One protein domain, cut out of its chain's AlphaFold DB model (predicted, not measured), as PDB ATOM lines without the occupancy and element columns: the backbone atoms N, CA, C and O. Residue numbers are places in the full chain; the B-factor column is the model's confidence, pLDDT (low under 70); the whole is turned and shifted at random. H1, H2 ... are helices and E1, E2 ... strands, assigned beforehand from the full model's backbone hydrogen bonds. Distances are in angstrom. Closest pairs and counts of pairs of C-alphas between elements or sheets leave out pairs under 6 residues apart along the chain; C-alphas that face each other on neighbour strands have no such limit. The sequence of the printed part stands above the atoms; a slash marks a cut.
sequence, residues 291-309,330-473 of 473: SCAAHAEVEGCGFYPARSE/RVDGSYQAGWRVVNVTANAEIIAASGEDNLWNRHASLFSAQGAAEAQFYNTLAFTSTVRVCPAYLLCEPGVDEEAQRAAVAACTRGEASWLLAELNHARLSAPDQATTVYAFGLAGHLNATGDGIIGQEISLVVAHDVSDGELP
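AT A GLANCE: This is residues 291 to 309 and 330 to 473 of the 473 residues of an uncharacterized protein of Bradymonadales bacterium TMQ1 (UniProt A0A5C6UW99). Two strongly twisted sheets lie partly face to face, E3 E2 E4 E5 and E1 E6 E7, with the edge strands E1 and E3 close on one side and E7 and E5 on the other. Helix H2 covers the other face of the four-stranded sheet, and the long hairpin of E6 and E7 runs along the whole. The 163 printed residues hold, in order, E1 E2 E3 E4 H1 H2 E5 H3 E6 E7; the class is mixed, with under half of the residues in named elements. The sheet E3 E2 E4 E5 is antiparallel, the sheet E1 E6 E7 mixed. The whole is compact, with a radius of gyration of the C-alphas of 15.8 A, and elongated, 51 by 33 by 25 A.

IN THESE COORDINATES: Residues 291 to 309 have no named element. Find C-alpha 338 at (28.457, 11.666, 8.432); from there E1 runs 22.1 A to residue 345. E2, residues 350 to 356, covers 19.0 A, and E3, residues 359 to 364, 17.0 A. Next come E4, residues 386 to 390, and H1, residues 393 to 396. H2 begins at C-alpha 402, (52.094, 15.772, -7.759), and runs 16.2 A to residue 413. E5, residues 422 to 425, and H3, residues 427 to 430, follow. E6, residues 435 to 447, measures 33.3 A and bends by 64 degrees at residue 442. E7, residues 454 to 465, runs 29.7 A to C-alpha 465 at (24.420, 1.400, 7.895).

HOW THE PARTS SIT: In the hairpin E2 and E3, look for N 363 and O 351, 2.8 A apart. E2 and E4 have N 352 and O 390 at 2.8 A, E4 and E5 N 389 and O 422 at 2.8 A. H2 is on this sheet at a height of 9.3 A, slantwise at 46 degrees to E2 on the local plane: two layers, a helix on one face of a sheet. Its closest C-alphas to E4 are Cys 412 and Cys 390, 5.7 A. H1 and H2 only just touch, with 3 pairs of C-alphas within 8 A, closest Leu 394 and Gln 405, 5.8 A. H1 and H3 only graze both sheets. E1 and E6 are parallel, N 342 and O 438 at 2.8 A; the hairpin E6 and E7 has N 455 and O 446 at 2.7 A. Between the sheets, the closest C-alphas of E1 and E3 are Asn 343 and His 363, 6.0 A; those of E5 and E7 are Ala 422 and Ile 459, 6.1 A. In H2 every O i to N i+4 pair is within hydrogen-bond range; H1 and H3 are too short for one.

THE WHOLE: The two farthest C-alphas, Glu 309 and Pro 473, are 51.5 A apart. Residues 310 to 329 are cut out, a gap of 43.8 A. The link E3 to E4 is long. Confidence is under 70 at residues 330 to 337, 368 to 383 and 466 to 473, among others.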
ATOM      1  N   SER A 291      50.276  -9.086 -11.760       67.81
ATOM      2  CA  SER A 291      51.316  -8.528 -10.889       67.81
ATOM      3  C   SER A 291      50.902  -7.141 -10.400       67.81
ATOM      4  O   SER A 291      50.498  -6.313 -11.216       67.81
ATOM      5  N   CYS A 292      51.067  -6.866  -9.107       74.81
ATOM      6  CA  CYS A 292      51.000  -5.503  -8.595       74.81
ATOM      7  C   CYS A 292      52.348  -4.816  -8.811       74.81
ATOM      8  O   CYS A 292      53.408  -5.441  -8.703       74.81
ATOM      9  N   ALA A 293      52.310  -3.527  -9.116       78.06
ATOM     10  CA  ALA A 293      53.506  -2.705  -9.120       78.06
ATOM     11  C   ALA A 293      53.762  -2.162  -7.716       78.06
ATOM     12  O   ALA A 293      52.813  -1.949  -6.969       78.06
ATOM     13  N   ALA A 294      55.025  -1.926  -7.368       75.56
ATOM     14  CA  ALA A 294      55.402  -1.322  -6.096       75.56
ATOM     15  C   ALA A 294      56.434  -0.211  -6.316       75.56
ATOM     16  O   ALA A 294      57.342  -0.350  -7.140       75.56
ATOM     17  N   HIS A 295      56.307   0.873  -5.552       76.38
ATOM     18  CA  HIS A 295      57.246   1.988  -5.539       76.38
ATOM     19  C   HIS A 295      57.722   2.252  -4.107       76.38
ATOM     20  O   HIS A 295      57.194   3.108  -3.404       76.38
ATOM     21  N   ALA A 296      58.751   1.517  -3.673       70.31
ATOM     22  CA  ALA A 296      59.202   1.496  -2.276       70.31
ATOM     23  C   ALA A 296      59.649   2.860  -1.708       70.31
ATOM     24  O   ALA A 296      59.691   3.023  -0.493       70.31
ATOM     25  N   GLU A 297      60.001   3.825  -2.562       76.00
ATOM     26  CA  GLU A 297      60.435   5.164  -2.133       76.00
ATOM     27  C   GLU A 297      59.276   6.143  -1.898       76.00
ATOM     28  O   GLU A 297      59.502   7.226  -1.361       76.00
ATOM     29  N   VAL A 298      58.050   5.792  -2.300       76.62
ATOM     30  CA  VAL A 298      56.885   6.669  -2.166       76.62
ATOM     31  C   VAL A 298      55.915   6.051  -1.169       76.62
ATOM     32  O   VAL A 298      55.483   4.907  -1.306       76.62
ATOM     33  N   GLU A 299      55.604   6.813  -0.126       77.75
ATOM     34  CA  GLU A 299      54.692   6.394   0.932       77.75
ATOM     35  C   GLU A 299      53.289   6.113   0.368       77.75
ATOM     36  O   GLU A 299      52.749   6.904  -0.406       77.75
ATOM     37  N   GLY A 300      52.701   4.975   0.751       75.69
ATOM     38  CA  GLY A 300      51.399   4.532   0.243       75.69
ATOM     39  C   GLY A 300      51.430   3.898  -1.156       75.69
ATOM     40  O   GLY A 300      50.372   3.758  -1.766       75.69
ATOM     41  N   CYS A 301      52.616   3.538  -1.673       78.12
ATOM     42  CA  CYS A 301      52.810   2.891  -2.981       78.12
ATOM     43  C   CYS A 301      53.403   1.472  -2.920       78.12
ATOM     44  O   CYS A 301      54.005   0.990  -3.882       78.12
ATOM     45  N   GLY A 302      53.243   0.779  -1.802       71.00
ATOM     46  CA  GLY A 302      53.545  -0.635  -1.608       71.00
ATOM     47  C   GLY A 302      52.800  -1.573  -2.564       71.00
ATOM     48  O   GLY A 302      53.341  -2.633  -2.881       71.00
ATOM     49  N   PHE A 303      51.629  -1.188  -3.089       76.25
ATOM     50  CA  PHE A 303      51.030  -1.829  -4.267       76.25
ATOM     51  C   PHE A 303      50.067  -0.907  -5.038       76.25
ATOM     52  O   PHE A 303      49.224  -0.230  -4.447       76.25
ATOM     53  N   TYR A 304      50.170  -0.894  -6.369       78.81
ATOM     54  CA  TYR A 304      49.297  -0.112  -7.254       78.81
ATOM     55  C   TYR A 304      49.031  -0.820  -8.602       78.81
ATOM     56  O   TYR A 304      49.727  -1.794  -8.937       78.81
ATOM     57  N   PRO A 305      48.041  -0.358  -9.400       75.62
ATOM     58  CA  PRO A 305      47.669  -1.008 -10.654       75.62
ATOM     59  C   PRO A 305      48.809  -0.931 -11.683       75.62
ATOM     60  O   PRO A 305      49.108   0.129 -12.229       75.62
ATOM     61  N   ALA A 306      49.440  -2.067 -11.991       66.56
ATOM     62  CA  ALA A 306      50.570  -2.132 -12.919       66.56
ATOM     63  C   ALA A 306      50.158  -1.838 -14.373       66.56
ATOM     64  O   ALA A 306      49.242  -2.468 -14.900       66.56
ATOM     65  N   ARG A 307      50.866  -0.937 -15.069       70.25
ATOM     66  CA  ARG A 307      50.795  -0.851 -16.539       70.25
ATOM     67  C   ARG A 307      51.645  -1.943 -17.189       70.25
ATOM     68  O   ARG A 307      52.683  -2.326 -16.647       70.25
ATOM     69  N   SER A 308      51.261  -2.369 -18.394       55.75
ATOM     70  CA  SER A 308      51.978  -3.391 -19.171       55.75
ATOM     71  C   SER A 308      53.403  -3.000 -19.589       55.75
ATOM     72  O   SER A 308      54.169  -3.886 -19.952       55.75
ATOM     73  N   GLU A 309      53.765  -1.710 -19.567       53.84
ATOM     74  CA  GLU A 309      55.034  -1.225 -20.141       53.84
ATOM     75  C   GLU A 309      55.901  -0.354 -19.208       53.84
ATOM     76  O   GLU A 309      57.076  -0.163 -19.513       53.84
ATOM     77  N   ARG A 330      34.931   6.385  17.580       53.06
ATOM     78  CA  ARG A 330      34.883   7.852  17.696       53.06
ATOM     79  C   ARG A 330      36.287   8.436  17.814       53.06
ATOM     80  O   ARG A 330      37.124   7.862  18.502       53.06
ATOM     81  N   VAL A 331      36.524   9.612  17.232       39.97
ATOM     82  CA  VAL A 331      37.813  10.323  17.376       39.97
ATOM     83  C   VAL A 331      37.958  10.991  18.748       39.97
ATOM     84  O   VAL A 331      39.073  11.155  19.233       39.97
ATOM     85  N   ASP A 332      36.856  11.356  19.407       37.50
ATOM     86  CA  ASP A 332      36.907  12.166  20.634       37.50
ATOM     87  C   ASP A 332      35.762  11.913  21.634       37.50
ATOM     88  O   ASP A 332      35.616  12.639  22.618       37.50
ATOM     89  N   GLY A 333      34.945  10.882  21.409       39.62
ATOM     90  CA  GLY A 333      33.788  10.572  22.252       39.62
ATOM     91  C   GLY A 333      32.513  11.362  21.922       39.62
ATOM     92  O   GLY A 333      31.466  11.036  22.486       39.62
ATOM     93  N   SER A 334      32.544  12.324  20.992       40.69
ATOM     94  CA  SER A 334      31.340  13.014  20.513       40.69
ATOM     95  C   SER A 334      30.697  12.285  19.323       40.69
ATOM     96  O   SER A 334      31.393  11.730  18.473       40.69
ATOM     97  N   TYR A 335      29.359  12.240  19.282       44.09
ATOM     98  CA  TYR A 335      28.627  11.848  18.075       44.09
ATOM     99  C   TYR A 335      28.809  12.958  17.047       44.09
ATOM    100  O   TYR A 335      28.390  14.093  17.275       44.09
ATOM    101  N   GLN A 336      29.412  12.633  15.915       51.22
ATOM    102  CA  GLN A 336      29.264  13.445  14.722       51.22
ATOM    103  C   GLN A 336      28.858  12.503  13.604       51.22
ATOM    104  O   GLN A 336      29.608  11.606  13.229       51.22
ATOM    105  N   ALA A 337      27.628  12.683  13.145       57.62
ATOM    106  CA  ALA A 337      27.108  12.019  11.971       57.62
ATOM    107  C   ALA A 337      27.934  12.345  10.725       57.62
ATOM    108  O   ALA A 337      28.649  13.352  10.666       57.62
ATOM    109  N   GLY A 338      27.785  11.506   9.708       70.62
ATOM    110  CA  GLY A 338      28.457  11.666   8.432       70.62
ATOM    111  C   GLY A 338      28.794  10.325   7.803       70.62
ATOM    112  O   GLY A 338      28.204   9.286   8.103       70.62
ATOM    113  N   TRP A 339      29.771  10.342   6.904       78.69
ATOM    114  CA  TRP A 339      30.194   9.152   6.181       78.69
ATOM    115  C   TRP A 339      31.711   8.972   6.222       78.69
ATOM    116  O   TRP A 339      32.471   9.936   6.253       78.69
ATOM    117  N   ARG A 340      32.163   7.716   6.195       79.62
ATOM    118  CA  ARG A 340      33.582   7.345   6.077       79.62
ATOM    119  C   ARG A 340      33.788   6.339   4.954       79.62
ATOM    120  O   ARG A 340      32.908   5.525   4.682       79.62
ATOM    121  N   VAL A 341      34.969   6.361   4.339       84.94
ATOM    122  CA  VAL A 341      35.365   5.398   3.300       84.94
ATOM    123  C   VAL A 341      36.472   4.489   3.820       84.94
ATOM    124  O   VAL A 341      37.482   4.958   4.347       84.94
ATOM    125  N   VAL A 342      36.284   3.185   3.637       86.25
ATOM    126  CA  VAL A 342      37.241   2.133   3.984       86.25
ATOM    127  C   VAL A 342      37.760   1.501   2.693       86.25
ATOM    128  O   VAL A 342      36.994   0.906   1.930       86.25
ATOM    129  N   ASN A 343      39.064   1.637   2.433       87.25
ATOM    130  CA  ASN A 343      39.706   1.060   1.252       87.25
ATOM    131  C   ASN A 343      40.044  -0.420   1.487       87.25
ATOM    132  O   ASN A 343      40.894  -0.751   2.315       87.25
ATOM    133  N   VAL A 344      39.404  -1.296   0.715       85.00
ATOM    134  CA  VAL A 344      39.630  -2.750   0.696       85.00
ATOM    135  C   VAL A 344      39.890  -3.250  -0.728       85.00
ATOM    136  O   VAL A 344      39.645  -4.410  -1.051       85.00
ATOM    137  N   THR A 345      40.395  -2.373  -1.599       82.69
ATOM    138  CA  THR A 345      40.785  -2.733  -2.968       82.69
ATOM    139  C   THR A 345      42.045  -3.603  -2.975       82.69
ATOM    140  O   THR A 345      42.948  -3.435  -2.150       82.69
ATOM    141  N   ALA A 346      42.121  -4.543  -3.921       77.94
ATOM    142  CA  ALA A 346      43.217  -5.518  -3.972       77.94
ATOM    143  C   ALA A 346      44.491  -5.002  -4.652       77.94
ATOM    144  O   ALA A 346      45.575  -5.537  -4.429       77.94
ATOM    145  N   ASN A 347      44.366  -3.993  -5.513       78.56
ATOM    146  CA  ASN A 347      45.458  -3.498  -6.351       78.56
ATOM    147  C   ASN A 347      45.712  -1.992  -6.189       78.56
ATOM    148  O   ASN A 347      46.426  -1.430  -7.010       78.56
ATOM    149  N   ALA A 348      45.164  -1.345  -5.156       83.56
ATOM    150  CA  ALA A 348      45.503   0.031  -4.808       83.56
ATOM    151  C   ALA A 348      45.658   0.204  -3.296       83.56
ATOM    152  O   ALA A 348      44.696   0.149  -2.527       83.56
ATOM    153  N   GLU A 349      46.882   0.495  -2.869       85.00
ATOM    154  CA  GLU A 349      47.138   0.834  -1.476       85.00
ATOM    155  C   GLU A 349      46.443   2.135  -1.067       85.00
ATOM    156  O   GLU A 349      45.998   2.256   0.068       85.00
ATOM    157  N   ILE A 350      46.299   3.102  -1.972       86.75
ATOM    158  CA  ILE A 350      45.710   4.397  -1.638       86.75
ATOM    159  C   ILE A 350      44.668   4.826  -2.666       86.75
ATOM    160  O   ILE A 350      44.909   4.851  -3.876       86.75
ATOM    161  N   ILE A 351      43.496   5.207  -2.165       89.38
ATOM    162  CA  ILE A 351      42.430   5.857  -2.936       89.38
ATOM    163  C   ILE A 351      42.111   7.213  -2.314       89.38
ATOM    164  O   ILE A 351      42.501   7.502  -1.182       89.38
ATOM    165  N   ALA A 352      41.415   8.057  -3.063       89.75
ATOM    166  CA  ALA A 352      40.859   9.304  -2.565       89.75
ATOM    167  C   ALA A 352      39.332   9.219  -2.521       89.75
ATOM    168  O   ALA A 352      38.738   8.537  -3.353       89.75
ATOM    169  N   ALA A 353      38.697   9.926  -1.590       89.75
ATOM    170  CA  ALA A 353      37.250  10.108  -1.590       89.75
ATOM    171  C   ALA A 353      36.870  11.566  -1.335       89.75
ATOM    172  O   ALA A 353      37.606  12.310  -0.682       89.75
ATOM    173  N   SER A 354      35.730  11.974  -1.888       89.12
ATOM    174  CA  SER A 354      35.262  13.355  -1.854       89.12
ATOM    175  C   SER A 354      33.745  13.436  -1.975       89.12
ATOM    176  O   SER A 354      33.160  12.747  -2.809       89.12
ATOM    177  N   GLY A 355      33.130  14.306  -1.174       86.38
ATOM    178  CA  GLY A 355      31.735  14.715  -1.340       86.38
ATOM    179  C   GLY A 355      31.559  16.122  -1.921       86.38
ATOM    180  O   GLY A 355      30.426  16.559  -2.102       86.38
ATOM    181  N   GLU A 356      32.663  16.827  -2.195       84.56
ATOM    182  CA  GLU A 356      32.696  18.241  -2.583       84.56
ATOM    183  C   GLU A 356      33.784  18.516  -3.629       84.56
ATOM    184  O   GLU A 356      34.899  17.995  -3.563       84.56
ATOM    185  N   ASP A 357      33.499  19.411  -4.571       83.38
ATOM    186  CA  ASP A 357      34.430  19.750  -5.644       83.38
ATOM    187  C   ASP A 357      35.788  20.239  -5.107       83.38
ATOM    188  O   ASP A 357      35.893  21.247  -4.408       83.38
ATOM    189  N   ASN A 358      36.866  19.573  -5.529       82.75
ATOM    190  CA  ASN A 358      38.258  19.866  -5.170       82.75
ATOM    191  C   ASN A 358      38.630  19.668  -3.685       82.75
ATOM    192  O   ASN A 358      39.738  20.046  -3.297       82.75
ATOM    193  N   LEU A 359      37.774  19.043  -2.871       85.12
ATOM    194  CA  LEU A 359      38.098  18.646  -1.498       85.12
ATOM    195  C   LEU A 359      38.119  17.127  -1.395       85.12
ATOM    196  O   LEU A 359      37.108  16.477  -1.627       85.12
ATOM    197  N   TRP A 360      39.270  16.546  -1.069       85.69
ATOM    198  CA  TRP A 360      39.452  15.097  -1.064       85.69
ATOM    199  C   TRP A 360      40.341  14.647   0.089       85.69
ATOM    200  O   TRP A 360      41.285  15.341   0.468       85.69
ATOM    201  N   ASN A 361      40.056  13.450   0.592       84.56
ATOM    202  CA  ASN A 361      40.844  12.779   1.619       84.56
ATOM    203  C   ASN A 361      41.446  11.493   1.064       84.56
ATOM    204  O   ASN A 361      40.880  10.880   0.158       84.56
ATOM    205  N   ARG A 362      42.606  11.095   1.591       85.56
ATOM    206  CA  ARG A 362      43.278   9.843   1.222       85.56
ATOM    207  C   ARG A 362      42.906   8.732   2.184       85.56
ATOM    208  O   ARG A 362      42.887   8.945   3.390       85.56
ATOM    209  N   HIS A 363      42.702   7.543   1.637       84.50
ATOM    210  CA  HIS A 363      42.335   6.350   2.385       84.50
ATOM    211  C   HIS A 363      43.327   5.233   2.064       84.50
ATOM    212  O   HIS A 363      43.366   4.728   0.935       84.50
ATOM    213  N   ALA A 364      44.144   4.879   3.058       82.56
ATOM    214  CA  ALA A 364      45.058   3.749   2.981       82.56
ATOM    215  C   ALA A 364      44.283   2.426   3.011       82.56
ATOM    216  O   ALA A 364      43.226   2.314   3.635       82.56
ATOM    217  N   SER A 365      44.815   1.430   2.317       80.56
ATOM    218  CA  SER A 365      44.254   0.094   2.250       80.56
ATOM    219  C   SER A 365      44.445  -0.608   3.580       80.56
ATOM    220  O   SER A 365      45.538  -0.616   4.154       80.56
ATOM    221  N   LEU A 366      43.390  -1.269   4.046       76.81
ATOM    222  CA  LEU A 366      43.465  -2.066   5.264       76.81
ATOM    223  C   LEU A 366      44.475  -3.228   5.152       76.81
ATOM    224  O   LEU A 366      44.920  -3.734   6.178       76.81
ATOM    225  N   PHE A 367      44.869  -3.651   3.938       71.44
ATOM    226  CA  PHE A 367      45.837  -4.742   3.745       71.44
ATOM    227  C   PHE A 367      47.289  -4.350   4.054       71.44
ATOM    228  O   PHE A 367      48.082  -5.229   4.392       71.44
ATOM    229  N   SER A 368      47.664  -3.073   3.915       65.06
ATOM    230  CA  SER A 368      49.043  -2.597   4.146       65.06
ATOM    231  C   SER A 368      49.217  -1.761   5.404       65.06
ATOM    232  O   SER A 368      50.352  -1.474   5.785       65.06
ATOM    233  N   ALA A 369      48.127  -1.371   6.065       56.81
ATOM    234  CA  ALA A 369      48.184  -0.442   7.178       56.81
ATOM    235  C   ALA A 369      48.846  -1.062   8.429       56.81
ATOM    236  O   ALA A 369      48.186  -1.610   9.313       56.81
ATOM    237  N   GLN A 370      50.164  -0.875   8.566       43.66
ATOM    238  CA  GLN A 370      50.799  -0.692   9.874       43.66
ATOM    239  C   GLN A 370      50.230   0.603  10.479       43.66
ATOM    240  O   GLN A 370      50.802   1.672  10.306       43.66
ATOM    241  N   GLY A 371      49.052   0.518  11.106       40.62
ATOM    242  CA  GLY A 371      48.313   1.686  11.612       40.62
ATOM    243  C   GLY A 371      46.822   1.738  11.259       40.62
ATOM    244  O   GLY A 371      46.235   2.813  11.319       40.62
ATOM    245  N   ALA A 372      46.187   0.605  10.930       39.22
ATOM    246  CA  ALA A 372      44.760   0.464  10.584       39.22
ATOM    247  C   ALA A 372      43.736   0.989  11.626       39.22
ATOM    248  O   ALA A 372      42.533   0.846  11.428       39.22
ATOM    249  N   ALA A 373      44.193   1.602  12.721       37.69
ATOM    250  CA  ALA A 373      43.362   2.303  13.695       37.69
ATOM    251  C   ALA A 373      42.878   3.683  13.206       37.69
ATOM    252  O   ALA A 373      41.960   4.249  13.789       37.69
ATOM    253  N   GLU A 374      43.452   4.223  12.129       41.47
ATOM    254  CA  GLU A 374      43.036   5.504  11.558       41.47
ATOM    255  C   GLU A 374      42.471   5.315  10.146       41.47
ATOM    256  O   GLU A 374      43.051   5.744   9.149       41.47
ATOM    257  N   ALA A 375      41.279   4.729  10.037       42.44
ATOM    258  CA  ALA A 375      40.369   5.196   8.997       42.44
ATOM    259  C   ALA A 375      40.135   6.684   9.297       42.44
ATOM    260  O   ALA A 375      39.270   6.993  10.105       42.44
ATOM    261  N   GLN A 376      40.989   7.582   8.783       45.72
ATOM    262  CA  GLN A 376      40.976   8.993   9.166       45.72
ATOM    263  C   GLN A 376      39.572   9.541   8.942       45.72
ATOM    264  O   GLN A 376      39.078   9.639   7.817       45.72
ATOM    265  N   PHE A 377      38.911   9.770  10.068       48.25
ATOM    266  CA  PHE A 377      37.522  10.144  10.161       48.25
ATOM    267  C   PHE A 377      37.411  11.567   9.646       48.25
ATOM    268  O   PHE A 377      37.998  12.488  10.214       48.25
ATOM    269  N   TYR A 378      36.667  11.747   8.567       47.69
ATOM    270  CA  TYR A 378      36.286  13.074   8.128       47.69
ATOM    271  C   TYR A 378      34.776  13.153   8.183       47.69
ATOM    272  O   TYR A 378      34.079  12.676   7.295       47.69
ATOM    273  N   ASN A 379      34.291  13.782   9.250       49.44
ATOM    274  CA  ASN A 379      32.925  14.262   9.309       49.44
ATOM    275  C   ASN A 379      32.838  15.434   8.333       49.44
ATOM    276  O   ASN A 379      33.220  16.560   8.660       49.44
ATOM    277  N   THR A 380      32.387  15.189   7.107       51.22
ATOM    278  CA  THR A 380      31.769  16.279   6.356       51.22
ATOM    279  C   THR A 380      30.385  16.469   6.946       51.22
ATOM    280  O   THR A 380      29.624  15.503   7.022       51.22
ATOM    281  N   LEU A 381      30.059  17.695   7.356       51.91
ATOM    282  CA  LEU A 381      28.681  18.054   7.684       51.91
ATOM    283  C   LEU A 381      27.787  17.604   6.521       51.91
ATOM    284  O   LEU A 381      28.132  17.824   5.359       51.91
ATOM    285  N   ALA A 382      26.702  16.914   6.856       53.97
ATOM    286  CA  ALA A 382      25.893  16.077   5.980       53.97
ATOM    287  C   ALA A 382      25.102  16.858   4.905       53.97
ATOM    288  O   ALA A 382      23.882  16.819   4.845       53.97
ATOM    289  N   PHE A 383      25.784  17.591   4.029       62.59
ATOM    290  CA  PHE A 383      25.155  18.378   2.964       62.59
ATOM    291  C   PHE A 383      25.378  17.794   1.572       62.59
ATOM    292  O   PHE A 383      25.003  18.417   0.581       62.59
ATOM    293  N   THR A 384      25.981  16.608   1.477       73.69
ATOM    294  CA  THR A 384      26.215  15.948   0.197       73.69
ATOM    295  C   THR A 384      25.436  14.649   0.101       73.69
ATOM    296  O   THR A 384      25.487  13.805   0.987       73.69
ATOM    297  N   SER A 385      24.717  14.481  -1.003       82.00
ATOM    298  CA  SER A 385      24.090  13.217  -1.382       82.00
ATOM    299  C   SER A 385      25.019  12.346  -2.227       82.00
ATOM    300  O   SER A 385      24.598  11.288  -2.692       82.00
ATOM    301  N   THR A 386      26.248  12.804  -2.490       86.19
ATOM    302  CA  THR A 386      27.147  12.198  -3.472       86.19
ATOM    303  C   THR A 386      28.547  12.034  -2.901       86.19
ATOM    304  O   THR A 386      29.139  12.984  -2.403       86.19
ATOM    305  N   VAL A 387      29.113  10.837  -3.033       88.81
ATOM    306  CA  VAL A 387      30.520  10.553  -2.727       88.81
ATOM    307  C   VAL A 387      31.193   9.980  -3.965       88.81
ATOM    308  O   VAL A 387      30.695   9.040  -4.580       88.81
ATOM    309  N   ARG A 388      32.355  10.525  -4.319       91.75
ATOM    310  CA  ARG A 388      33.185  10.077  -5.440       91.75
ATOM    311  C   ARG A 388      34.459   9.442  -4.920       91.75
ATOM    312  O   ARG A 388      35.151  10.033  -4.093       91.75
ATOM    313  N   VAL A 389      34.774   8.257  -5.433       92.69
ATOM    314  CA  VAL A 389      36.027   7.545  -5.178       92.69
ATOM    315  C   VAL A 389      36.970   7.777  -6.355       92.69
ATOM    316  O   VAL A 389      36.625   7.539  -7.515       92.69
ATOM    317  N   CYS A 390      38.170   8.251  -6.037       93.50
ATOM    318  CA  CYS A 390      39.132   8.826  -6.965       93.50
ATOM    319  C   CYS A 390      40.516   8.160  -6.863       93.50
ATOM    320  O   CYS A 390      40.884   7.623  -5.813       93.50
ATOM    321  N   PRO A 391      41.320   8.200  -7.937       91.88
ATOM    322  CA  PRO A 391      42.603   7.510  -7.993       91.88
ATOM    323  C   PRO A 391      43.709   8.318  -7.299       91.88
ATOM    324  O   PRO A 391      44.307   9.219  -7.882       91.88
ATOM    325  N   ALA A 392      44.013   7.987  -6.041       89.62
ATOM    326  CA  ALA A 392      45.150   8.582  -5.325       89.62
ATOM    327  C   ALA A 392      46.487   7.906  -5.670       89.62
ATOM    328  O   ALA A 392      47.522   8.567  -5.645       89.62
ATOM    329  N   TYR A 393      46.462   6.627  -6.057       87.81
ATOM    330  CA  TYR A 393      47.638   5.838  -6.439       87.81
ATOM    331  C   TYR A 393      48.374   6.356  -7.687       87.81
ATOM    332  O   TYR A 393      49.432   5.837  -8.025       87.81
ATOM    333  N   LEU A 394      47.858   7.372  -8.390       88.06
ATOM    334  CA  LEU A 394      48.527   7.970  -9.553       88.06
ATOM    335  C   LEU A 394      49.907   8.534  -9.225       88.06
ATOM    336  O   LEU A 394      50.786   8.502 -10.077       88.06
ATOM    337  N   LEU A 395      50.109   8.997  -7.989       85.75
ATOM    338  CA  LEU A 395      51.416   9.456  -7.511       85.75
ATOM    339  C   LEU A 395      52.471   8.334  -7.502       85.75
ATOM    340  O   LEU A 395      53.663   8.615  -7.436       85.75
ATOM    341  N   CYS A 396      52.036   7.071  -7.551       84.00
ATOM    342  CA  CYS A 396      52.905   5.901  -7.606       84.00
ATOM    343  C   CYS A 396      53.386   5.587  -9.030       84.00
ATOM    344  O   CYS A 396      54.302   4.779  -9.197       84.00
ATOM    345  N   GLU A 397      52.772   6.178 -10.062       82.44
ATOM    346  CA  GLU A 397      53.139   5.922 -11.454       82.44
ATOM    347  C   GLU A 397      54.416   6.701 -11.820       82.44
ATOM    348  O   GLU A 397      54.442   7.933 -11.715       82.44
ATOM    349  N   PRO A 398      55.475   6.025 -12.304       77.50
ATOM    350  CA  PRO A 398      56.699   6.703 -12.707       77.50
ATOM    351  C   PRO A 398      56.438   7.778 -13.770       77.50
ATOM    352  O   PRO A 398      55.884   7.504 -14.832       77.50
ATOM    353  N   GLY A 399      56.887   9.005 -13.501       79.75
ATOM    354  CA  GLY A 399      56.742  10.140 -14.419       79.75
ATOM    355  C   GLY A 399      55.448  10.943 -14.265       79.75
ATOM    356  O   GLY A 399      55.295  11.944 -14.961       79.75
ATOM    357  N   VAL A 400      54.553  10.556 -13.351       84.81
ATOM    358  CA  VAL A 400      53.446  11.408 -12.899       84.81
ATOM    359  C   VAL A 400      53.936  12.239 -11.715       84.81
ATOM    360  O   VAL A 400      54.401  11.692 -10.719       84.81
ATOM    361  N   ASP A 401      53.865  13.564 -11.827       87.00
ATOM    362  CA  ASP A 401      54.183  14.469 -10.720       87.00
ATOM    363  C   ASP A 401      52.948  14.771  -9.846       87.00
ATOM    364  O   ASP A 401      51.808  14.428 -10.176       87.00
ATOM    365  N   GLU A 402      53.171  15.412  -8.693       88.19
ATOM    366  CA  GLU A 402      52.094  15.772  -7.759       88.19
ATOM    367  C   GLU A 402      51.062  16.733  -8.372       88.19
ATOM    368  O   GLU A 402      49.900  16.732  -7.966       88.19
ATOM    369  N   GLU A 403      51.463  17.568  -9.337       91.19
ATOM    370  CA  GLU A 403      50.561  18.512  -9.998       91.19
ATOM    371  C   GLU A 403      49.575  17.769 -10.904       91.19
ATOM    372  O   GLU A 403      48.363  17.976 -10.796       91.19
ATOM    373  N   ALA A 404      50.074  16.843 -11.725       90.12
ATOM    374  CA  ALA A 404      49.263  15.975 -12.567       90.12
ATOM    375  C   ALA A 404      48.337  15.079 -11.732       90.12
ATOM    376  O   ALA A 404      47.149  14.964 -12.039       90.12
ATOM    377  N   GLN A 405      48.842  14.500 -10.638       90.62
ATOM    378  CA  GLN A 405      48.026  13.704  -9.722       90.62
ATOM    379  C   GLN A 405      46.912  14.541  -9.082       90.62
ATOM    380  O   GLN A 405      45.752  14.121  -9.069       90.62
ATOM    381  N   ARG A 406      47.219  15.750  -8.601       90.94
ATOM    382  CA  ARG A 406      46.212  16.650  -8.026       90.94
ATOM    383  C   ARG A 406      45.172  17.073  -9.059       90.94
ATOM    384  O   ARG A 406      43.991  17.128  -8.725       90.94
ATOM    385  N   ALA A 407      45.582  17.350 -10.296       92.62
ATOM    386  CA  ALA A 407      44.672  17.701 -11.382       92.62
ATOM    387  C   ALA A 407      43.712  16.548 -11.721       92.62
ATOM    388  O   ALA A 407      42.510  16.781 -11.860       92.62
ATOM    389  N   ALA A 408      44.221  15.317 -11.782       93.12
ATOM    390  CA  ALA A 408      43.431  14.110 -12.013       93.12
ATOM    391  C   ALA A 408      42.426  13.836 -10.882       93.12
ATOM    392  O   ALA A 408      41.247  13.591 -11.136       93.12
ATOM    393  N   VAL A 409      42.859  13.935  -9.620       92.56
ATOM    394  CA  VAL A 409      41.954  13.778  -8.470       92.56
ATOM    395  C   VAL A 409      40.902  14.889  -8.463       92.56
ATOM    396  O   VAL A 409      39.722  14.601  -8.290       92.56
ATOM    397  N   ALA A 410      41.285  16.138  -8.736       92.75
ATOM    398  CA  ALA A 410      40.343  17.250  -8.833       92.75
ATOM    399  C   ALA A 410      39.307  17.034  -9.952       92.75
ATOM    400  O   ALA A 410      38.117  17.257  -9.735       92.75
ATOM    401  N   ALA A 411      39.735  16.551 -11.121       95.25
ATOM    402  CA  ALA A 411      38.847  16.153 -12.212       95.25
ATOM    403  C   ALA A 411      37.848  15.076 -11.774       95.25
ATOM    404  O   ALA A 411      36.641  15.237 -11.962       95.25
ATOM    405  N   CYS A 412      38.324  14.035 -11.092       94.94
ATOM    406  CA  CYS A 412      37.451  13.023 -10.510       94.94
ATOM    407  C   CYS A 412      36.439  13.619  -9.517       94.94
ATOM    408  O   CYS A 412      35.253  13.319  -9.619       94.94
ATOM    409  N   THR A 413      36.860  14.506  -8.603       92.62
ATOM    410  CA  THR A 413      35.934  15.113  -7.623       92.62
ATOM    411  C   THR A 413      34.832  15.949  -8.270       92.62
ATOM    412  O   THR A 413      33.750  16.032  -7.704       92.62
ATOM    413  N   ARG A 414      35.054  16.487  -9.477       93.62
ATOM    414  CA  ARG A 414      34.036  17.191 -10.280       93.62
ATOM    415  C   ARG A 414      33.139  16.254 -11.103       93.62
ATOM    416  O   ARG A 414      32.309  16.727 -11.874       93.62
ATOM    417  N   GLY A 415      33.316  14.938 -10.982       91.75
ATOM    418  CA  GLY A 415      32.541  13.933 -11.712       91.75
ATOM    419  C   GLY A 415      33.022  13.675 -13.143       91.75
ATOM    420  O   GLY A 415      32.257  13.177 -13.966       91.75
ATOM    421  N   GLU A 416      34.274  14.006 -13.480       94.44
ATOM    422  CA  GLU A 416      34.816  13.695 -14.807       94.44
ATOM    423  C   GLU A 416      34.990  12.176 -14.969       94.44
ATOM    424  O   GLU A 416      35.845  11.552 -14.338       94.44
ATOM    425  N   ALA A 417      34.181  11.575 -15.847       90.88
ATOM    426  CA  ALA A 417      34.085  10.122 -16.007       90.88
ATOM    427  C   ALA A 417      35.419   9.432 -16.344       90.88
ATOM    428  O   ALA A 417      35.610   8.274 -15.984       90.88
ATOM    429  N   SER A 418      36.357  10.130 -16.996       92.25
ATOM    430  CA  SER A 418      37.687   9.597 -17.318       92.25
ATOM    431  C   SER A 418      38.563   9.368 -16.088       92.25
ATOM    432  O   SER A 418      39.529   8.622 -16.179       92.25
ATOM    433  N   TRP A 419      38.256   9.989 -14.950       93.25
ATOM    434  CA  TRP A 419      39.039   9.880 -13.716       93.25
ATOM    435  C   TRP A 419      38.266   9.241 -12.564       93.25
ATOM    436  O   TRP A 419      38.835   9.002 -11.502       93.25
ATOM    437  N   LEU A 420      36.979   8.960 -12.761       91.94
ATOM    438  CA  LEU A 420      36.101   8.407 -11.743       91.94
ATOM    439  C   LEU A 420      36.332   6.899 -11.579       91.94
ATOM    440  O   LEU A 420      36.243   6.157 -12.558       91.94
ATOM    441  N   LEU A 421      36.585   6.439 -10.348       91.31
ATOM    442  CA  LEU A 421      36.637   5.002 -10.050       91.31
ATOM    443  C   LEU A 421      35.257   4.455  -9.685       91.31
ATOM    444  O   LEU A 421      34.862   3.406 -10.182       91.31
ATOM    445  N   ALA A 422      34.539   5.178  -8.825       90.44
ATOM    446  CA  ALA A 422      33.155   4.901  -8.463       90.44
ATOM    447  C   ALA A 422      32.474   6.187  -7.973       90.44
ATOM    448  O   ALA A 422      33.128   7.077  -7.427       90.44
ATOM    449  N   GLU A 423      31.156   6.263  -8.129       89.75
ATOM    450  CA  GLU A 423      30.319   7.314  -7.552       89.75
ATOM    451  C   GLU A 423      29.144   6.669  -6.819       89.75
ATOM    452  O   GLU A 423      28.501   5.754  -7.333       89.75
ATOM    453  N   LEU A 424      28.882   7.152  -5.610       87.25
ATOM    454  CA  LEU A 424      27.746   6.792  -4.782       87.25
ATOM    455  C   LEU A 424      26.816   7.994  -4.697       87.25
ATOM    456  O   LEU A 424      27.237   9.047  -4.236       87.25
ATOM    457  N   ASN A 425      25.555   7.808  -5.077       86.12
ATOM    458  CA  ASN A 425      24.488   8.777  -4.853       86.12
ATOM    459  C   ASN A 425      23.493   8.171  -3.861       86.12
ATOM    460  O   ASN A 425      22.846   7.175  -4.184       86.12
ATOM    461  N   HIS A 426      23.405   8.721  -2.650       79.31
ATOM    462  CA  HIS A 426      22.573   8.167  -1.586       79.31
ATOM    463  C   HIS A 426      22.143   9.239  -0.576       79.31
ATOM    464  O   HIS A 426      22.978   9.965  -0.042       79.31
ATOM    465  N   ALA A 427      20.845   9.303  -0.264       75.12
ATOM    466  CA  ALA A 427      20.272  10.333   0.612       75.12
ATOM    467  C   ALA A 427      20.832  10.297   2.046       75.12
ATOM    468  O   ALA A 427      21.012  11.340   2.670       75.12
ATOM    469  N   ARG A 428      21.191   9.109   2.549       73.50
ATOM    470  CA  ARG A 428      21.797   8.950   3.886       73.50
ATOM    471  C   ARG A 428      23.159   9.640   4.031       73.50
ATOM    472  O   ARG A 428      23.536   9.992   5.139       73.50
ATOM    473  N   LEU A 429      23.880   9.894   2.935       76.38
ATOM    474  CA  LEU A 429      25.134  10.662   2.990       76.38
ATOM    475  C   LEU A 429      24.907  12.102   3.481       76.38
ATOM    476  O   LEU A 429      25.814  12.707   4.052       76.38
ATOM    477  N   SER A 430      23.690  12.619   3.286       74.06
ATOM    478  CA  SER A 430      23.243  13.930   3.754       74.06
ATOM    479  C   SER A 430      22.409  13.883   5.041       74.06
ATOM    480  O   SER A 430      21.805  14.885   5.412       74.06
ATOM    481  N   ALA A 431      22.354  12.746   5.739       71.56
ATOM    482  CA  ALA A 431      21.640  12.656   7.008       71.56
ATOM    483  C   ALA A 431      22.552  13.111   8.176       71.56
ATOM    484  O   ALA A 431      23.604  12.505   8.398       71.56
ATOM    485  N   PRO A 432      22.209  14.205   8.888       60.84
ATOM    486  CA  PRO A 432      23.072  14.883   9.867       60.84
ATOM    487  C   PRO A 432      23.149  14.205  11.240       60.84
ATOM    488  O   PRO A 432      23.820  14.718  12.134       60.84
ATOM    489  N   ASP A 433      22.467  13.084  11.401       64.69
ATOM    490  CA  ASP A 433      22.347  12.254  12.601       64.69
ATOM    491  C   ASP A 433      22.847  10.816  12.363       64.69
ATOM    492  O   ASP A 433      23.099  10.087  13.316       64.69
ATOM    493  N   GLN A 434      23.075  10.435  11.102       68.50
ATOM    494  CA  GLN A 434      23.370   9.061  10.707       68.50
ATOM    495  C   GLN A 434      24.865   8.830  10.458       68.50
ATOM    496  O   GLN A 434      25.543   9.639   9.813       68.50
ATOM    497  N   ALA A 435      25.377   7.674  10.877       73.44
ATOM    498  CA  ALA A 435      26.722   7.220  10.541       73.44
ATOM    499  C   ALA A 435      26.684   6.237   9.360       73.44
ATOM    500  O   ALA A 435      26.010   5.205   9.381       73.44
ATOM    501  N   THR A 436      27.443   6.538   8.303       78.12
ATOM    502  CA  THR A 436      27.520   5.694   7.101       78.12
ATOM    503  C   THR A 436      28.950   5.236   6.841       78.12
ATOM    504  O   THR A 436      29.852   6.044   6.631       78.12
ATOM    505  N   THR A 437      29.182   3.925   6.786       83.62
ATOM    506  CA  THR A 437      30.479   3.384   6.351       83.62
ATOM    507  C   THR A 437      30.374   2.876   4.919       83.62
ATOM    508  O   THR A 437      29.516   2.057   4.607       83.62
ATOM    509  N   VAL A 438      31.260   3.341   4.042       87.25
ATOM    510  CA  VAL A 438      31.342   2.911   2.644       87.25
ATOM    511  C   VAL A 438      32.614   2.090   2.454       87.25
ATOM    512  O   VAL A 438      33.724   2.608   2.563       87.25
ATOM    513  N   TYR A 439      32.466   0.808   2.150       88.44
ATOM    514  CA  TYR A 439      33.579  -0.084   1.835       88.44
ATOM    515  C   TYR A 439      33.801  -0.121   0.322       88.44
ATOM    516  O   TYR A 439      32.875  -0.420  -0.432       88.44
ATOM    517  N   ALA A 440      35.020   0.177  -0.123       88.69
ATOM    518  CA  ALA A 440      35.395   0.158  -1.536       88.69
ATOM    519  C   ALA A 440      36.169  -1.123  -1.873       88.69
ATOM    520  O   ALA A 440      37.331  -1.264  -1.487       88.69
ATOM    521  N   PHE A 441      35.522  -2.037  -2.599       85.19
ATOM    522  CA  PHE A 441      36.075  -3.320  -3.041       85.19
ATOM    523  C   PHE A 441      36.408  -3.300  -4.526       85.19
ATOM    524  O   PHE A 441      35.817  -2.542  -5.285       85.19
ATOM    525  N   GLY A 442      37.280  -4.213  -4.939       81.62
ATOM    526  CA  GLY A 442      37.509  -4.530  -6.348       81.62
ATOM    527  C   GLY A 442      38.899  -4.164  -6.844       81.62
ATOM    528  O   GLY A 442      39.863  -4.128  -6.067       81.62
ATOM    529  N   LEU A 443      38.991  -3.922  -8.152       80.38
ATOM    530  CA  LEU A 443      40.218  -3.530  -8.833       80.38
ATOM    531  C   LEU A 443      40.136  -2.057  -9.231       80.38
ATOM    532  O   LEU A 443      39.341  -1.654 -10.082       80.38
ATOM    533  N   ALA A 444      41.002  -1.246  -8.633       82.75
ATOM    534  CA  ALA A 444      41.268   0.093  -9.112       82.75
ATOM    535  C   ALA A 444      41.798   0.015 -10.552       82.75
ATOM    536  O   ALA A 444      42.729  -0.742 -10.839       82.75
ATOM    537  N   GLY A 445      41.171   0.763 -11.460       81.88
ATOM    538  CA  GLY A 445      41.514   0.738 -12.878       81.88
ATOM    539  C   GLY A 445      42.948   1.179 -13.173       81.88
ATOM    540  O   GLY A 445      43.651   1.734 -12.332       81.88
ATOM    541  N   HIS A 446      43.388   0.950 -14.403       83.62
ATOM    542  CA  HIS A 446      44.716   1.351 -14.867       83.62
ATOM    543  C   HIS A 446      44.618   2.614 -15.707       83.62
ATOM    544  O   HIS A 446      43.620   2.831 -16.382       83.62
ATOM    545  N   LEU A 447      45.668   3.426 -15.749       84.12
ATOM    546  CA  LEU A 447      45.720   4.527 -16.707       84.12
ATOM    547  C   LEU A 447      45.675   4.005 -18.154       84.12
ATOM    548  O   LEU A 447      46.308   3.000 -18.491       84.12
ATOM    549  N   ASN A 448      44.968   4.719 -19.024       84.88
ATOM    550  CA  ASN A 448      44.954   4.444 -20.452       84.88
ATOM    551  C   ASN A 448      46.333   4.687 -21.098       84.88
ATOM    552  O   ASN A 448      47.249   5.262 -20.501       84.88
ATOM    553  N   ALA A 449      46.486   4.251 -22.352       81.38
ATOM    554  CA  ALA A 449      47.744   4.379 -23.090       81.38
ATOM    555  C   ALA A 449      48.234   5.835 -23.210       81.38
ATOM    556  O   ALA A 449      49.438   6.075 -23.236       81.38
ATOM    557  N   THR A 450      47.316   6.801 -23.254       83.88
ATOM    558  CA  THR A 450      47.597   8.240 -23.346       83.88
ATOM    559  C   THR A 450      47.888   8.899 -21.994       83.88
ATOM    560  O   THR A 450      48.422  10.004 -21.969       83.88
ATOM    561  N   GLY A 451      47.602   8.224 -20.875       83.19
ATOM    562  CA  GLY A 451      47.765   8.740 -19.516       83.19
ATOM    563  C   GLY A 451      46.755   9.815 -19.107       83.19
ATOM    564  O   GLY A 451      46.956  10.448 -18.077       83.19
ATOM    565  N   ASP A 452      45.693  10.030 -19.881       87.06
ATOM    566  CA  ASP A 452      44.692  11.088 -19.671       87.06
ATOM    567  C   ASP A 452      43.384  10.585 -19.032       87.06
ATOM    568  O   ASP A 452      42.411  11.332 -18.919       87.06
ATOM    569  N   GLY A 453      43.357   9.331 -18.577       88.56
ATOM    570  CA  GLY A 453      42.248   8.775 -17.809       88.56
ATOM    571  C   GLY A 453      42.476   7.334 -17.368       88.56
ATOM    572  O   GLY A 453      43.450   6.694 -17.765       88.56
ATOM    573  N   ILE A 454      41.558   6.821 -16.555       88.75
ATOM    574  CA  ILE A 454      41.500   5.452 -16.047       88.75
ATOM    575  C   ILE A 454      40.647   4.574 -16.975       88.75
ATOM    576  O   ILE A 454      39.605   4.985 -17.483       88.75
ATOM    577  N   ILE A 455      41.086   3.336 -17.180       83.06
ATOM    578  CA  ILE A 455      40.364   2.245 -17.826       83.06
ATOM    579  C   ILE A 455      40.036   1.200 -16.762       83.06
ATOM    580  O   ILE A 455      40.924   0.729 -16.050       83.06
ATOM    581  N   GLY A 456      38.768   0.794 -16.721       70.12
ATOM    582  CA  GLY A 456      38.248  -0.170 -15.753       70.12
ATOM    583  C   GLY A 456      37.668   0.540 -14.533       70.12
ATOM    584  O   GLY A 456      38.383   1.212 -13.796       70.12
ATOM    585  N   GLN A 457      36.359   0.395 -14.341       67.94
ATOM    586  CA  GLN A 457      35.617   0.879 -13.171       67.94
ATOM    587  C   GLN A 457      35.089  -0.325 -12.394       67.94
ATOM    588  O   GLN A 457      33.891  -0.513 -12.210       67.94
ATOM    589  N   GLU A 458      36.005  -1.200 -11.997       76.12
ATOM    590  CA  GLU A 458      35.685  -2.465 -11.330       76.12
ATOM    591  C   GLU A 458      35.759  -2.309  -9.820       76.12
ATOM    592  O   GLU A 458      36.246  -3.181  -9.104       76.12
ATOM    593  N   ILE A 459      35.300  -1.150  -9.346       82.81
ATOM    594  CA  ILE A 459      35.118  -0.883  -7.932       82.81
ATOM    595  C   ILE A 459      33.638  -1.039  -7.604       82.81
ATOM    596  O   ILE A 459      32.781  -0.374  -8.188       82.81
ATOM    597  N   SER A 460      33.351  -1.896  -6.631       85.06
ATOM    598  CA  SER A 460      32.040  -1.995  -5.999       85.06
ATOM    599  C   SER A 460      32.067  -1.270  -4.662       85.06
ATOM    600  O   SER A 460      33.021  -1.383  -3.890       85.06
ATOM    601  N   LEU A 461      30.993  -0.539  -4.375       87.25
ATOM    602  CA  LEU A 461      30.800   0.132  -3.097       87.25
ATOM    603  C   LEU A 461      29.774  -0.642  -2.276       87.25
ATOM    604  O   LEU A 461      28.684  -0.933  -2.769       87.25
ATOM    605  N   VAL A 462      30.119  -0.960  -1.032       86.19
ATOM    606  CA  VAL A 462      29.174  -1.500  -0.053       86.19
ATOM    607  C   VAL A 462      28.889  -0.429   0.981       86.19
ATOM    608  O   VAL A 462      29.785  -0.016   1.715       86.19
ATOM    609  N   VAL A 463      27.642   0.019   1.026       84.94
ATOM    610  CA  VAL A 463      27.147   0.981   2.005       84.94
ATOM    611  C   VAL A 463      26.624   0.201   3.197       84.94
ATOM    612  O   VAL A 463      25.710  -0.614   3.070       84.94
ATOM    613  N   ALA A 464      27.241   0.426   4.346       80.69
ATOM    614  CA  ALA A 464      26.952  -0.267   5.580       80.69
ATOM    615  C   ALA A 464      26.415   0.742   6.598       80.69
ATOM    616  O   ALA A 464      27.109   1.684   6.996       80.69
ATOM    617  N   HIS A 465      25.160   0.541   6.975       74.56
ATOM    618  CA  HIS A 465      24.420   1.400   7.895       74.56
ATOM    619  C   HIS A 465      24.739   1.037   9.350       74.56
ATOM    620  O   HIS A 465      24.872  -0.154   9.658       74.56
ATOM    621  N   ASP A 466      24.903   2.030  10.227       65.19
ATOM    622  CA  ASP A 466      25.011   1.789  11.672       65.19
ATOM    623  C   ASP A 466      23.615   1.548  12.286       65.19
ATOM    624  O   ASP A 466      22.611   1.991  11.725       65.19
ATOM    625  N   VAL A 467      23.544   0.773  13.375       53.75
ATOM    626  CA  VAL A 467      22.284   0.333  14.026       53.75
ATOM    627  C   VAL A 467      21.736   1.383  14.977       53.75
ATOM    628  O   VAL A 467      20.532   1.422  15.199       53.75
ATOM    629  N   SER A 468      22.598   2.255  15.510       52.31
ATOM    630  CA  SER A 468      22.216   3.320  16.453       52.31
ATOM    631  C   SER A 468      21.270   4.375  15.870       52.31
ATOM    632  O   SER A 468      20.905   5.324  16.550       52.31
ATOM    633  N   ASP A 469      20.912   4.211  14.604       46.69
ATOM    634  CA  ASP A 469      20.319   5.205  13.732       46.69
ATOM    635  C   ASP A 469      18.806   4.966  13.494       46.69
ATOM    636  O   ASP A 469      18.185   5.711  12.738       46.69
ATOM    637  N   GLY A 470      18.218   3.937  14.127       44.50
ATOM    638  CA  GLY A 470      16.801   3.561  13.991       44.50
ATOM    639  C   GLY A 470      16.456   2.787  12.706       44.50
ATOM    640  O   GLY A 470      17.303   2.581  11.831       44.50
ATOM    641  N   GLU A 471      15.205   2.314  12.591       32.78
ATOM    642  CA  GLU A 471      14.673   1.833  11.303       32.78
ATOM    643  C   GLU A 471      14.519   3.015  10.331       32.78
ATOM    644  O   GLU A 471      14.113   4.108  10.723       32.78
ATOM    645  N   LEU A 472      14.879   2.799   9.062       31.48
ATOM    646  CA  LEU A 472      14.765   3.814   8.013       31.48
ATOM    647  C   LEU A 472      13.289   4.039   7.620       31.48
ATOM    648  O   LEU A 472      12.531   3.068   7.633       31.48
ATOM    649  N   PRO A 473      12.902   5.271   7.232       31.59
ATOM    650  CA  PRO A 473      11.572   5.573   6.703       31.59
ATOM    651  C   PRO A 473      11.259   4.870   5.375       31.59
ATOM    652  O   PRO A 473      12.203   4.616   4.583       31.59
TER     653      PRO A 473